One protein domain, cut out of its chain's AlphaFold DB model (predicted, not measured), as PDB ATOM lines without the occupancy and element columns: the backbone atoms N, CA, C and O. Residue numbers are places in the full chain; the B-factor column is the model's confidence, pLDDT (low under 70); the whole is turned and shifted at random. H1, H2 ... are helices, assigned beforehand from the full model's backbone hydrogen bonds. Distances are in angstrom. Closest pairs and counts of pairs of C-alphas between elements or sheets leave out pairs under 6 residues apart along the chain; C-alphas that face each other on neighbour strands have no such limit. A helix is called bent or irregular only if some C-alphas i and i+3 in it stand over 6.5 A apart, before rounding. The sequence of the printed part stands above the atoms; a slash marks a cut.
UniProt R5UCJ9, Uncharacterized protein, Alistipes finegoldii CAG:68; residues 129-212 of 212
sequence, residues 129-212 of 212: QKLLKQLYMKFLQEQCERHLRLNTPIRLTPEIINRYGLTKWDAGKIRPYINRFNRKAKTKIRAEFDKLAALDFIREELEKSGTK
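Overview. This is residues 129 to 212 of the 212 residues of an uncharacterized protein of Alistipes finegoldii CAG:68 (UniProt R5UCJ9). One long helix, H3, makes the long axis of a flat, open model; the second half of H1 packs slantwise on the middle of H3, while residues 129 to 136 of H1 stick out. Short H2 sits near the beginning of H3, and short H4 makes a corner at its far end. The printed part has 84 residues with four named helices, H1, H2, H3 and H4 along the chain, and no named strand, and its class is all helix. It is only just loose, close to extended, with a radius of gyration of the C-alphas of 17.4 A and spans of 51 by 29 by 15 A.

Along the chain. H3, residues 168 to 197, is 42.4 A long from C-alpha 168 at (2.027, 40.281, 166.299) to C-alpha 197 at (11.341, 78.319, 150.044). It has a kink of 27 degrees near residue 175 and is only just irregular, with C-alphas 173 and 176 6.6 A apart. H1, residues 129 to 149, is 30.3 A long and begins at C-alpha 129 (8.512, 35.430, 146.669). H2 is residues 158 to 163, 8.5 A long. H4 is residues 200 to 208, 12.3 A long.

Arrangement. H3 touches H1 with its residues 177 to 189 alone, at a steep tilt of 49 degrees, the same way; the closest C-alphas are those of Glu 145 and Ala 185, 5.1 A apart. H2 is close to H3 but not clearly touching, with the C-alphas of Ile 161 and Ala 171 closest at 7.2 A. H3 and H4 touch only at the corner, and only just, with 3 pairs of C-alphas within 8 A; the closest are those of Ala 197 and Arg 203, 5.3 A apart. Their lines are about perpendicular, at 78 degrees. H1 and H2 are apart, and H4 is apart from both. In H1, H2 and H4 every O i to N i+4 pair is within hydrogen-bond range; in H3, 24 of 26 are.

Size, cuts and confidence. The two C-alphas farthest apart, those of Gln 129 and Lys 208, are 53.9 A apart. The printed part has no cut and no long link. The mean pLDDT of the printed part is 86.5; residue 129 and residues 210 to 212 are under 70.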
ATOM      1  N   GLN A 129       8.671  34.778 145.369       69.75
ATOM      2  CA  GLN A 129       8.512  35.430 146.669       69.75
ATOM      3  C   GLN A 129       9.351  36.717 146.793       69.75
ATOM      4  O   GLN A 129       8.934  37.700 147.406       69.75
ATOM      5  N   LYS A 130      10.528  36.744 146.152       74.44
ATOM      6  CA  LYS A 130      11.391  37.924 146.047       74.44
ATOM      7  C   LYS A 130      10.729  39.067 145.269       74.44
ATOM      8  O   LYS A 130      10.779  40.204 145.736       74.44
ATOM      9  N   LEU A 131      10.123  38.783 144.117       75.12
ATOM     10  CA  LEU A 131       9.429  39.772 143.289       75.12
ATOM     11  C   LEU A 131       8.196  40.334 144.007       75.12
ATOM     12  O   LEU A 131       8.029  41.550 144.075       75.12
ATOM     13  N   LEU A 132       7.389  39.473 144.631       75.75
ATOM     14  CA  LEU A 132       6.238  39.900 145.435       75.75
ATOM     15  C   LEU A 132       6.663  40.801 146.582       75.75
ATOM     16  O   LEU A 132       6.079  41.860 146.789       75.75
ATOM     17  N   LYS A 133       7.739  40.434 147.284       80.19
ATOM     18  CA  LYS A 133       8.316  41.275 148.327       80.19
ATOM     19  C   LYS A 133       8.786  42.622 147.778       80.19
ATOM     20  O   LYS A 133       8.590  43.636 148.437       80.19
ATOM     21  N   GLN A 134       9.389  42.678 146.592       82.31
ATOM     22  CA  GLN A 134       9.793  43.948 145.974       82.31
ATOM     23  C   GLN A 134       8.586  44.836 145.648       82.31
ATOM     24  O   GLN A 134       8.599  46.019 145.989       82.31
ATOM     25  N   LEU A 135       7.539  44.268 145.051       78.75
ATOM     26  CA  LEU A 135       6.292  44.975 144.747       78.75
ATOM     27  C   LEU A 135       5.604  45.461 146.021       78.75
ATOM     28  O   LEU A 135       5.221  46.625 146.109       78.75
ATOM     29  N   TYR A 136       5.550  44.609 147.039       82.81
ATOM     30  CA  TYR A 136       5.063  44.938 148.373       82.81
ATOM     31  C   TYR A 136       5.818  46.129 148.980       82.81
ATOM     32  O   TYR A 136       5.204  47.081 149.459       82.81
ATOM     33  N   MET A 137       7.155  46.124 148.920       85.62
ATOM     34  CA  MET A 137       7.966  47.231 149.438       85.62
ATOM     35  C   MET A 137       7.747  48.523 148.647       85.62
ATOM     36  O   MET A 137       7.679  49.593 149.251       85.62
ATOM     37  N   LYS A 138       7.613  48.434 147.318       85.31
ATOM     38  CA  LYS A 138       7.315  49.583 146.455       85.31
ATOM     39  C   LYS A 138       5.953  50.183 146.807       85.31
ATOM     40  O   LYS A 138       5.876  51.377 147.082       85.31
ATOM     41  N   PHE A 139       4.922  49.345 146.902       84.19
ATOM     42  CA  PHE A 139       3.578  49.754 147.294       84.19
ATOM     43  C   PHE A 139       3.567  50.424 148.670       84.19
ATOM     44  O   PHE A 139       3.071  51.538 148.806       84.19
ATOM     45  N   LEU A 140       4.166  49.798 149.690       87.06
ATOM     46  CA  LEU A 140       4.238  50.393 151.026       87.06
ATOM     47  C   LEU A 140       4.928  51.758 151.017       87.06
ATOM     48  O   LEU A 140       4.479  52.673 151.709       87.06
ATOM     49  N   GLN A 141       6.016  51.901 150.259       89.31
ATOM     50  CA  GLN A 141       6.727  53.167 150.142       89.31
ATOM     51  C   GLN A 141       5.834  54.251 149.518       89.31
ATOM     52  O   GLN A 141       5.773  55.360 150.053       89.31
ATOM     53  N   GLU A 142       5.134  53.931 148.428       87.06
ATOM     54  CA  GLU A 142       4.205  54.842 147.746       87.06
ATOM     55  C   GLU A 142       3.048  55.261 148.657       87.06
ATOM     56  O   GLU A 142       2.756  56.453 148.776       87.06
ATOM     57  N   GLN A 143       2.437  54.309 149.369       85.88
ATOM     58  CA  GLN A 143       1.350  54.609 150.298       85.88
ATOM     59  C   GLN A 143       1.827  55.472 151.472       85.88
ATOM     60  O   GLN A 143       1.140  56.424 151.838       85.88
ATOM     61  N   CYS A 144       3.015  55.207 152.032       88.75
ATOM     62  CA  CYS A 144       3.581  56.034 153.103       88.75
ATOM     63  C   CYS A 144       3.778  57.487 152.651       88.75
ATOM     64  O   CYS A 144       3.411  58.408 153.378       88.75
ATOM     65  N   GLU A 145       4.327  57.705 151.451       91.44
ATOM     66  CA  GLU A 145       4.504  59.054 150.909       91.44
ATOM     67  C   GLU A 145       3.157  59.743 150.652       91.44
ATOM     68  O   GLU A 145       2.963  60.878 151.090       91.44
ATOM     69  N   ARG A 146       2.206  59.051 150.009       88.56
ATOM     70  CA  ARG A 146       0.866  59.584 149.713       88.56
ATOM     71  C   ARG A 146       0.149  60.048 150.980       88.56
ATOM     72  O   ARG A 146      -0.316  61.180 151.051       88.56
ATOM     73  N   HIS A 147       0.097  59.192 151.993       86.62
ATOM     74  CA  HIS A 147      -0.553  59.491 153.266       86.62
ATOM     75  C   HIS A 147       0.147  60.605 154.048       86.62
ATOM     76  O   HIS A 147      -0.507  61.423 154.692       86.62
ATOM     77  N   LEU A 148       1.476  60.682 153.966       90.56
ATOM     78  CA  LEU A 148       2.227  61.766 154.586       90.56
ATOM     79  C   LEU A 148       1.914  63.124 153.936       90.56
ATOM     80  O   LEU A 148       1.751  64.103 154.658       90.56
ATOM     81  N   ARG A 149       1.767  63.180 152.604       89.94
ATOM     82  CA  ARG A 149       1.337  64.398 151.885       89.94
ATOM     83  C   ARG A 149      -0.084  64.835 152.256       89.94
ATOM     84  O   ARG A 149      -0.373  66.022 152.235       89.94
ATOM     85  N   LEU A 150      -0.939  63.894 152.654       91.12
ATOM     86  CA  LEU A 150      -2.284  64.152 153.186       91.12
ATOM     87  C   LEU A 150      -2.297  64.434 154.700       91.12
ATOM     88  O   LEU A 150      -3.359  64.414 155.315       91.12
ATOM     89  N   ASN A 151      -1.131  64.626 155.325       87.94
ATOM     90  CA  ASN A 151      -0.967  64.817 156.769       87.94
ATOM     91  C   ASN A 151      -1.563  63.686 157.642       87.94
ATOM     92  O   ASN A 151      -1.859  63.872 158.820       87.94
ATOM     93  N   THR A 152      -1.713  62.485 157.079       87.56
ATOM     94  CA  THR A 152      -2.270  61.293 157.741       87.56
ATOM     95  C   THR A 152      -1.292  60.117 157.647       87.56
ATOM     96  O   THR A 152      -1.619  59.084 157.067       87.56
ATOM     97  N   PRO A 153      -0.061  60.242 158.187       85.56
ATOM     98  CA  PRO A 153       0.994  59.248 158.002       85.56
ATOM     99  C   PRO A 153       0.554  57.854 158.448       85.56
ATOM    100  O   PRO A 153      -0.007  57.694 159.534       85.56
ATOM    101  N   ILE A 154       0.890  56.841 157.648       83.50
ATOM    102  CA  ILE A 154       0.549  55.450 157.955       83.50
ATOM    103  C   ILE A 154       1.224  55.047 159.261       83.50
ATOM    104  O   ILE A 154       2.443  55.160 159.420       83.50
ATOM    105  N   ARG A 155       0.420  54.546 160.196       84.06
ATOM    106  CA  ARG A 155       0.870  53.982 161.467       84.06
ATOM    107  C   ARG A 155       0.204  52.638 161.652       84.06
ATOM    108  O   ARG A 155      -0.986  52.498 161.410       84.06
ATOM    109  N   LEU A 156       0.970  51.657 162.110       84.19
ATOM    110  CA  LEU A 156       0.430  50.340 162.407       84.19
ATOM    111  C   LEU A 156      -0.172  50.333 163.820       84.19
ATOM    112  O   LEU A 156       0.510  49.958 164.783       84.19
ATOM    113  N   THR A 157      -1.406  50.829 163.935       84.56
ATOM    114  CA  THR A 157      -2.167  50.887 165.192       84.56
ATOM    115  C   THR A 157      -2.814  49.533 165.514       84.56
ATOM    116  O   THR A 157      -2.975  48.712 164.606       84.56
ATOM    117  N   PRO A 158      -3.194  49.267 166.780       86.06
ATOM    118  CA  PRO A 158      -3.926  48.053 167.140       86.06
ATOM    119  C   PRO A 158      -5.206  47.853 166.318       86.06
ATOM    120  O   PRO A 158      -5.506  46.730 165.923       86.06
ATOM    121  N   GLU A 159      -5.918  48.933 165.987       83.62
ATOM    122  CA  GLU A 159      -7.137  48.880 165.178       83.62
ATOM    123  C   GLU A 159      -6.847  48.405 163.754       83.62
ATOM    124  O   GLU A 159      -7.594  47.592 163.220       83.62
ATOM    125  N   ILE A 160      -5.756  48.873 163.138       83.31
ATOM    126  CA  ILE A 160      -5.328  48.443 161.798       83.31
ATOM    127  C   ILE A 160      -4.872  46.985 161.820       83.31
ATOM    128  O   ILE A 160      -5.228  46.221 160.927       83.31
ATOM    129  N   ILE A 161      -4.118  46.591 162.851       84.75
ATOM    130  CA  ILE A 161      -3.680  45.202 163.035       84.75
ATOM    131  C   ILE A 161      -4.900  44.281 163.108       84.75
ATOM    132  O   ILE A 161      -4.967  43.307 162.367       84.75
ATOM    133  N   ASN A 162      -5.887  44.634 163.936       84.50
ATOM    134  CA  ASN A 162      -7.105  43.848 164.094       84.50
ATOM    135  C   ASN A 162      -7.966  43.847 162.821       84.50
ATOM    136  O   ASN A 162      -8.415  42.795 162.383       84.50
ATOM    137  N   ARG A 163      -8.155  45.013 162.188       82.81
ATOM    138  CA  ARG A 163      -8.972  45.165 160.973       82.81
ATOM    139  C   ARG A 163      -8.497  44.273 159.830       82.81
ATOM    140  O   ARG A 163      -9.330  43.742 159.106       82.81
ATOM    141  N   TYR A 164      -7.185  44.144 159.661       82.94
ATOM    142  CA  TYR A 164      -6.601  43.339 158.591       82.94
ATOM    143  C   TYR A 164      -6.209  41.927 159.045       82.94
ATOM    144  O   TYR A 164      -5.694  41.166 158.241       82.94
ATOM    145  N   GLY A 165      -6.430  41.550 160.310       86.44
ATOM    146  CA  GLY A 165      -6.044  40.225 160.808       86.44
ATOM    147  C   GLY A 165      -4.528  39.997 160.849       86.44
ATOM    148  O   GLY A 165      -4.066  38.867 160.742       86.44
ATOM    149  N   LEU A 166      -3.732  41.061 160.995       88.62
ATOM    150  CA  LEU A 166      -2.280  40.944 161.116       88.62
ATOM    151  C   LEU A 166      -1.906  40.322 162.465       88.62
ATOM    152  O   LEU A 166      -2.413  40.711 163.519       88.62
ATOM    153  N   THR A 167      -0.946  39.403 162.460       91.25
ATOM    154  CA  THR A 167      -0.402  38.843 163.699       91.25
ATOM    155  C   THR A 167       0.583  39.815 164.357       91.25
ATOM    156  O   THR A 167       1.092  40.763 163.747       91.25
ATOM    157  N   LYS A 168       0.935  39.555 165.624       89.19
ATOM    158  CA  LYS A 168       2.027  40.281 166.299       89.19
ATOM    159  C   LYS A 168       3.356  40.148 165.545       89.19
ATOM    160  O   LYS A 168       4.134  41.102 165.513       89.19
ATOM    161  N   TRP A 169       3.606  38.989 164.935       89.56
ATOM    162  CA  TRP A 169       4.810  38.744 164.145       89.56
ATOM    163  C   TRP A 169       4.822  39.593 162.871       89.56
ATOM    164  O   TRP A 169       5.815  40.275 162.609       89.56
ATOM    165  N   ASP A 170       3.697  39.658 162.152       89.25
ATOM    166  CA  ASP A 170       3.552  40.529 160.980       89.25
ATOM    167  C   ASP A 170       3.786  41.981 161.359       89.25
ATOM    168  O   ASP A 170       4.586  42.677 160.739       89.25
ATOM    169  N   ALA A 171       3.156  42.438 162.442       88.19
ATOM    170  CA  ALA A 171       3.336  43.797 162.920       88.19
ATOM    171  C   ALA A 171       4.809  44.117 163.220       88.19
ATOM    172  O   ALA A 171       5.288  45.200 162.869       88.19
ATOM    173  N   GLY A 172       5.544  43.161 163.799       88.44
ATOM    174  CA  GLY A 172       6.986  43.253 164.016       88.44
ATOM    175  C   GLY A 172       7.798  43.357 162.719       88.44
ATOM    176  O   GLY A 172       8.776  44.103 162.676       88.44
ATOM    177  N   LYS A 173       7.380  42.678 161.644       87.25
ATOM    178  CA  LYS A 173       8.024  42.751 160.322       87.25
ATOM    179  C   LYS A 173       7.707  44.045 159.578       87.25
ATOM    180  O   LYS A 173       8.605  44.644 158.995       87.25
ATOM    181  N   ILE A 174       6.452  44.490 159.593       88.00
ATOM    182  CA  ILE A 174       5.974  45.625 158.788       88.00
ATOM    183  C   ILE A 174       6.400  46.967 159.397       88.00
ATOM    184  O   ILE A 174       6.782  47.895 158.678       88.00
ATOM    185  N   ARG A 175       6.352  47.093 160.729       90.19
ATOM    186  CA  ARG A 175       6.566  48.368 161.434       90.19
ATOM    187  C   ARG A 175       7.919  49.036 161.122       90.19
ATOM    188  O   ARG A 175       7.912  50.243 160.867       90.19
ATOM    189  N   PRO A 176       9.063  48.321 161.072       91.12
ATOM    190  CA  PRO A 176      10.336  48.911 160.657       91.12
ATOM    191  C   PRO A 176      10.300  49.507 159.244       91.12
ATOM    192  O   PRO A 176      10.852  50.587 159.023       91.12
ATOM    193  N   TYR A 177       9.620  48.848 158.299       89.31
ATOM    194  CA  TYR A 177       9.496  49.337 156.925       89.31
ATOM    195  C   TYR A 177       8.658  50.612 156.854       89.31
ATOM    196  O   TYR A 177       9.125  51.599 156.290       89.31
ATOM    197  N   ILE A 178       7.487  50.638 157.502       89.94
ATOM    198  CA  ILE A 178       6.636  51.839 157.574       89.94
ATOM    199  C   ILE A 178       7.416  53.017 158.169       89.94
ATOM    200  O   ILE A 178       7.437  54.104 157.596       89.94
ATOM    201  N   ASN A 179       8.121  52.806 159.285       91.62
ATOM    202  CA  ASN A 179       8.904  53.863 159.929       91.62
ATOM    203  C   ASN A 179      10.014  54.395 159.014       91.62
ATOM    204  O   ASN A 179      10.210  55.610 158.907       91.62
ATOM    205  N   ARG A 180      10.726  53.496 158.324       93.50
ATOM    206  CA  ARG A 180      11.773  53.860 157.366       93.50
ATOM    207  C   ARG A 180      11.207  54.643 156.182       93.50
ATOM    208  O   ARG A 180      11.778  55.670 155.817       93.50
ATOM    209  N   PHE A 181      10.104  54.187 155.590       91.94
ATOM    210  CA  PHE A 181       9.487  54.847 154.440       91.94
ATOM    211  C   PHE A 181       8.878  56.196 154.808       91.94
ATOM    212  O   PHE A 181       9.135  57.167 154.104       91.94
ATOM    213  N   ASN A 182       8.200  56.305 155.951       91.44
ATOM    214  CA  ASN A 182       7.725  57.585 156.474       91.44
ATOM    215  C   ASN A 182       8.879  58.574 156.688       91.44
ATOM    216  O   ASN A 182       8.766  59.734 156.302       91.44
ATOM    217  N   ARG A 183      10.010  58.139 157.266       93.44
ATOM    218  CA  ARG A 183      11.192  59.003 157.428       93.44
ATOM    219  C   ARG A 183      11.745  59.454 156.075       93.44
ATOM    220  O   ARG A 183      11.979  60.641 155.891       93.44
ATOM    221  N   LYS A 184      11.899  58.528 155.122       94.06
ATOM    222  CA  LYS A 184      12.373  58.835 153.763       94.06
ATOM    223  C   LYS A 184      11.450  59.832 153.053       94.06
ATOM    224  O   LYS A 184      11.936  60.790 152.460       94.06
ATOM    225  N   ALA A 185      10.136  59.633 153.148       93.06
ATOM    226  CA  ALA A 185       9.140  60.530 152.576       93.06
ATOM    227  C   ALA A 185       9.176  61.917 153.238       93.06
ATOM    228  O   ALA A 185       9.163  62.916 152.530       93.06
ATOM    229  N   LYS A 186       9.324  62.000 154.570       93.62
ATOM    230  CA  LYS A 186       9.504  63.281 155.280       93.62
ATOM    231  C   LYS A 186      10.724  64.042 154.781       93.62
ATOM    232  O   LYS A 186      10.611  65.225 154.489       93.62
ATOM    233  N   THR A 187      11.867  63.370 154.652       94.69
ATOM    234  CA  THR A 187      13.087  63.988 154.116       94.69
ATOM    235  C   THR A 187      12.880  64.483 152.687       94.69
ATOM    236  O   THR A 187      13.287  65.595 152.370       94.69
ATOM    237  N   LYS A 188      12.205  63.699 151.837       93.88
ATOM    238  CA  LYS A 188      11.886  64.094 150.459       93.88
ATOM    239  C   LYS A 188      10.986  65.334 150.412       93.88
ATOM    240  O   LYS A 188      11.338  66.299 149.749       93.88
ATOM    241  N   ILE A 189       9.876  65.328 151.151       93.25
ATOM    242  CA  ILE A 189       8.937  66.459 151.217       93.25
ATOM    243  C   ILE A 189       9.624  67.700 151.792       93.25
ATOM    244  O   ILE A 189       9.420  68.798 151.289       93.25
ATOM    245  N   ARG A 190      10.477  67.540 152.813       94.00
ATOM    246  CA  ARG A 190      11.238  68.662 153.366       94.00
ATOM    247  C   ARG A 190      12.191  69.259 152.334       94.00
ATOM    248  O   ARG A 190      12.204  70.468 152.179       94.00
ATOM    249  N   ALA A 191      12.910  68.426 151.584       94.50
ATOM    250  CA  ALA A 191      13.780  68.897 150.511       94.50
ATOM    251  C   ALA A 191      13.000  69.580 149.370       94.50
ATOM    252  O   ALA A 191      13.503  70.526 148.773       94.50
ATOM    253  N   GLU A 192      11.787  69.115 149.052       94.62
ATOM    254  CA  GLU A 192      10.885  69.797 148.111       94.62
ATOM    255  C   GLU A 192      10.472  71.177 148.643       94.62
ATOM    256  O   GLU A 192      10.555  72.158 147.909       94.62
ATOM    257  N   PHE A 193      10.102  71.269 149.923       93.00
ATOM    258  CA  PHE A 193       9.786  72.539 150.576       93.00
ATOM    259  C   PHE A 193      10.984  73.493 150.591       93.00
ATOM    260  O   PHE A 193      10.834  74.636 150.183       93.00
ATOM    261  N   ASP A 194      12.168  73.035 151.002       93.50
ATOM    262  CA  ASP A 194      13.364  73.881 151.087       93.50
ATOM    263  C   ASP A 194      13.748  74.446 149.704       93.50
ATOM    264  O   ASP A 194      14.154  75.601 149.594       93.50
ATOM    265  N   LYS A 195      13.554  73.669 148.627       94.06
ATOM    266  CA  LYS A 195      13.731  74.149 147.244       94.06
ATOM    267  C   LYS A 195      12.732  75.239 146.866       94.06
ATOM    268  O   LYS A 195      13.112  76.185 146.188       94.06
ATOM    269  N   LEU A 196      11.471  75.100 147.275       93.56
ATOM    270  CA  LEU A 196      10.440  76.109 147.024       93.56
ATOM    271  C   LEU A 196      10.686  77.370 147.861       93.56
ATOM    272  O   LEU A 196      10.618  78.471 147.334       93.56
ATOM    273  N   ALA A 197      11.046  77.216 149.133       90.81
ATOM    274  CA  ALA A 197      11.341  78.319 150.044       90.81
ATOM    275  C   ALA A 197      12.587  79.129 149.636       90.81
ATOM    276  O   ALA A 197      12.735  80.271 150.060       90.81
ATOM    277  N   ALA A 198      13.475  78.564 148.812       91.94
ATOM    278  CA  ALA A 198      14.616  79.279 148.246       91.94
ATOM    279  C   ALA A 198      14.238  80.244 147.104       91.94
ATOM    280  O   ALA A 198      15.065  81.072 146.726       91.94
ATOM    281  N   LEU A 199      13.025  80.148 146.545       93.00
ATOM    282  CA  LEU A 199      12.542  81.069 145.514       93.00
ATOM    283  C   LEU A 199      12.208  82.422 146.147       93.00
ATOM    284  O   LEU A 199      11.432  82.466 147.098       93.00
ATOM    285  N   ASP A 200      12.753  83.518 145.607       91.31
ATOM    286  CA  ASP A 200      12.668  84.847 146.236       91.31
ATOM    287  C   ASP A 200      11.223  85.273 146.548       91.31
ATOM    288  O   ASP A 200      10.942  85.690 147.667       91.31
ATOM    289  N   PHE A 201      10.283  85.063 145.619       91.50
ATOM    290  CA  PHE A 201       8.875  85.424 145.830       91.50
ATOM    291  C   PHE A 201       8.196  84.610 146.948       91.50
ATOM    292  O   PHE A 201       7.376  85.152 147.680       91.50
ATOM    293  N   ILE A 202       8.563  83.333 147.127       89.00
ATOM    294  CA  ILE A 202       8.049  82.498 148.227       89.00
ATOM    295  C   ILE A 202       8.739  82.879 149.539       89.00
ATOM    296  O   ILE A 202       8.086  82.955 150.578       89.00
ATOM    297  N   ARG A 203      10.053  83.140 149.510       89.19
ATOM    298  CA  ARG A 203      10.820  83.569 150.686       89.19
ATOM    299  C   ARG A 203      10.247  84.858 151.269       89.19
ATOM    300  O   ARG A 203       9.987  84.918 152.466       89.19
ATOM    301  N   GLU A 204       9.992  85.850 150.420       89.62
ATOM    302  CA  GLU A 204       9.395  87.125 150.821       89.62
ATOM    303  C   GLU A 204       7.983  86.959 151.409       89.62
ATOM    304  O   GLU A 204       7.625  87.663 152.353       89.62
ATOM    305  N   GLU A 205       7.171  86.036 150.883       88.06
ATOM    306  CA  GLU A 205       5.850  85.714 151.444       88.06
ATOM    307  C   GLU A 205       5.952  85.051 152.825       88.06
ATOM    308  O   GLU A 205       5.234  85.443 153.748       88.06
ATOM    309  N   LEU A 206       6.873  84.096 152.993       84.88
ATOM    310  CA  LEU A 206       7.108  83.401 154.265       84.88
ATOM    311  C   LEU A 206       7.649  84.341 155.355       84.88
ATOM    312  O   LEU A 206       7.258  84.234 156.519       84.88
ATOM    313  N   GLU A 207       8.523  85.282 154.991       83.56
ATOM    314  CA  GLU A 207       9.047  86.304 155.907       83.56
ATOM    315  C   GLU A 207       7.942  87.263 156.379       83.56
ATOM    316  O   GLU A 207       7.896  87.624 157.557       83.56
ATOM    317  N   LYS A 208       7.005  87.623 155.490       81.94
ATOM    318  CA  LYS A 208       5.839  88.461 155.819       81.94
ATOM    319  C   LYS A 208       4.801  87.729 156.673       81.94
ATOM    320  O   LYS A 208       4.120  88.377 157.465       81.94
ATOM    321  N   SER A 209       4.671  86.405 156.544       76.00
ATOM    322  CA  SER A 209       3.688  85.613 157.298       76.00
ATOM    323  C   SER A 209       4.117  85.260 158.729       76.00
ATOM    324  O   SER A 209       3.335  84.658 159.463       76.00
ATOM    325  N   GLY A 210       5.331  85.625 159.160       60.00
ATOM    326  CA  GLY A 210       5.796  85.453 160.545       60.00
ATOM    327  C   GLY A 210       6.000  83.999 160.993       60.00
ATOM    328  O   GLY A 210       6.249  83.747 162.173       60.00
ATOM    329  N   THR A 211       5.915  83.033 160.079       55.12
ATOM    330  CA  THR A 211       6.122  81.608 160.353       55.12
ATOM    331  C   THR A 211       7.622  81.304 160.394       55.12
ATOM    332  O   THR A 211       8.219  80.934 159.385       55.12
ATOM    333  N   LYS A 212       8.233  81.492 161.570       43.66
ATOM    334  CA  LYS A 212       9.535  80.897 161.920       43.66
ATOM    335  C   LYS A 212       9.380  79.439 162.340       43.66
ATOM    336  O   LYS A 212       8.417  79.144 163.082       43.66
TER     337      LYS A 212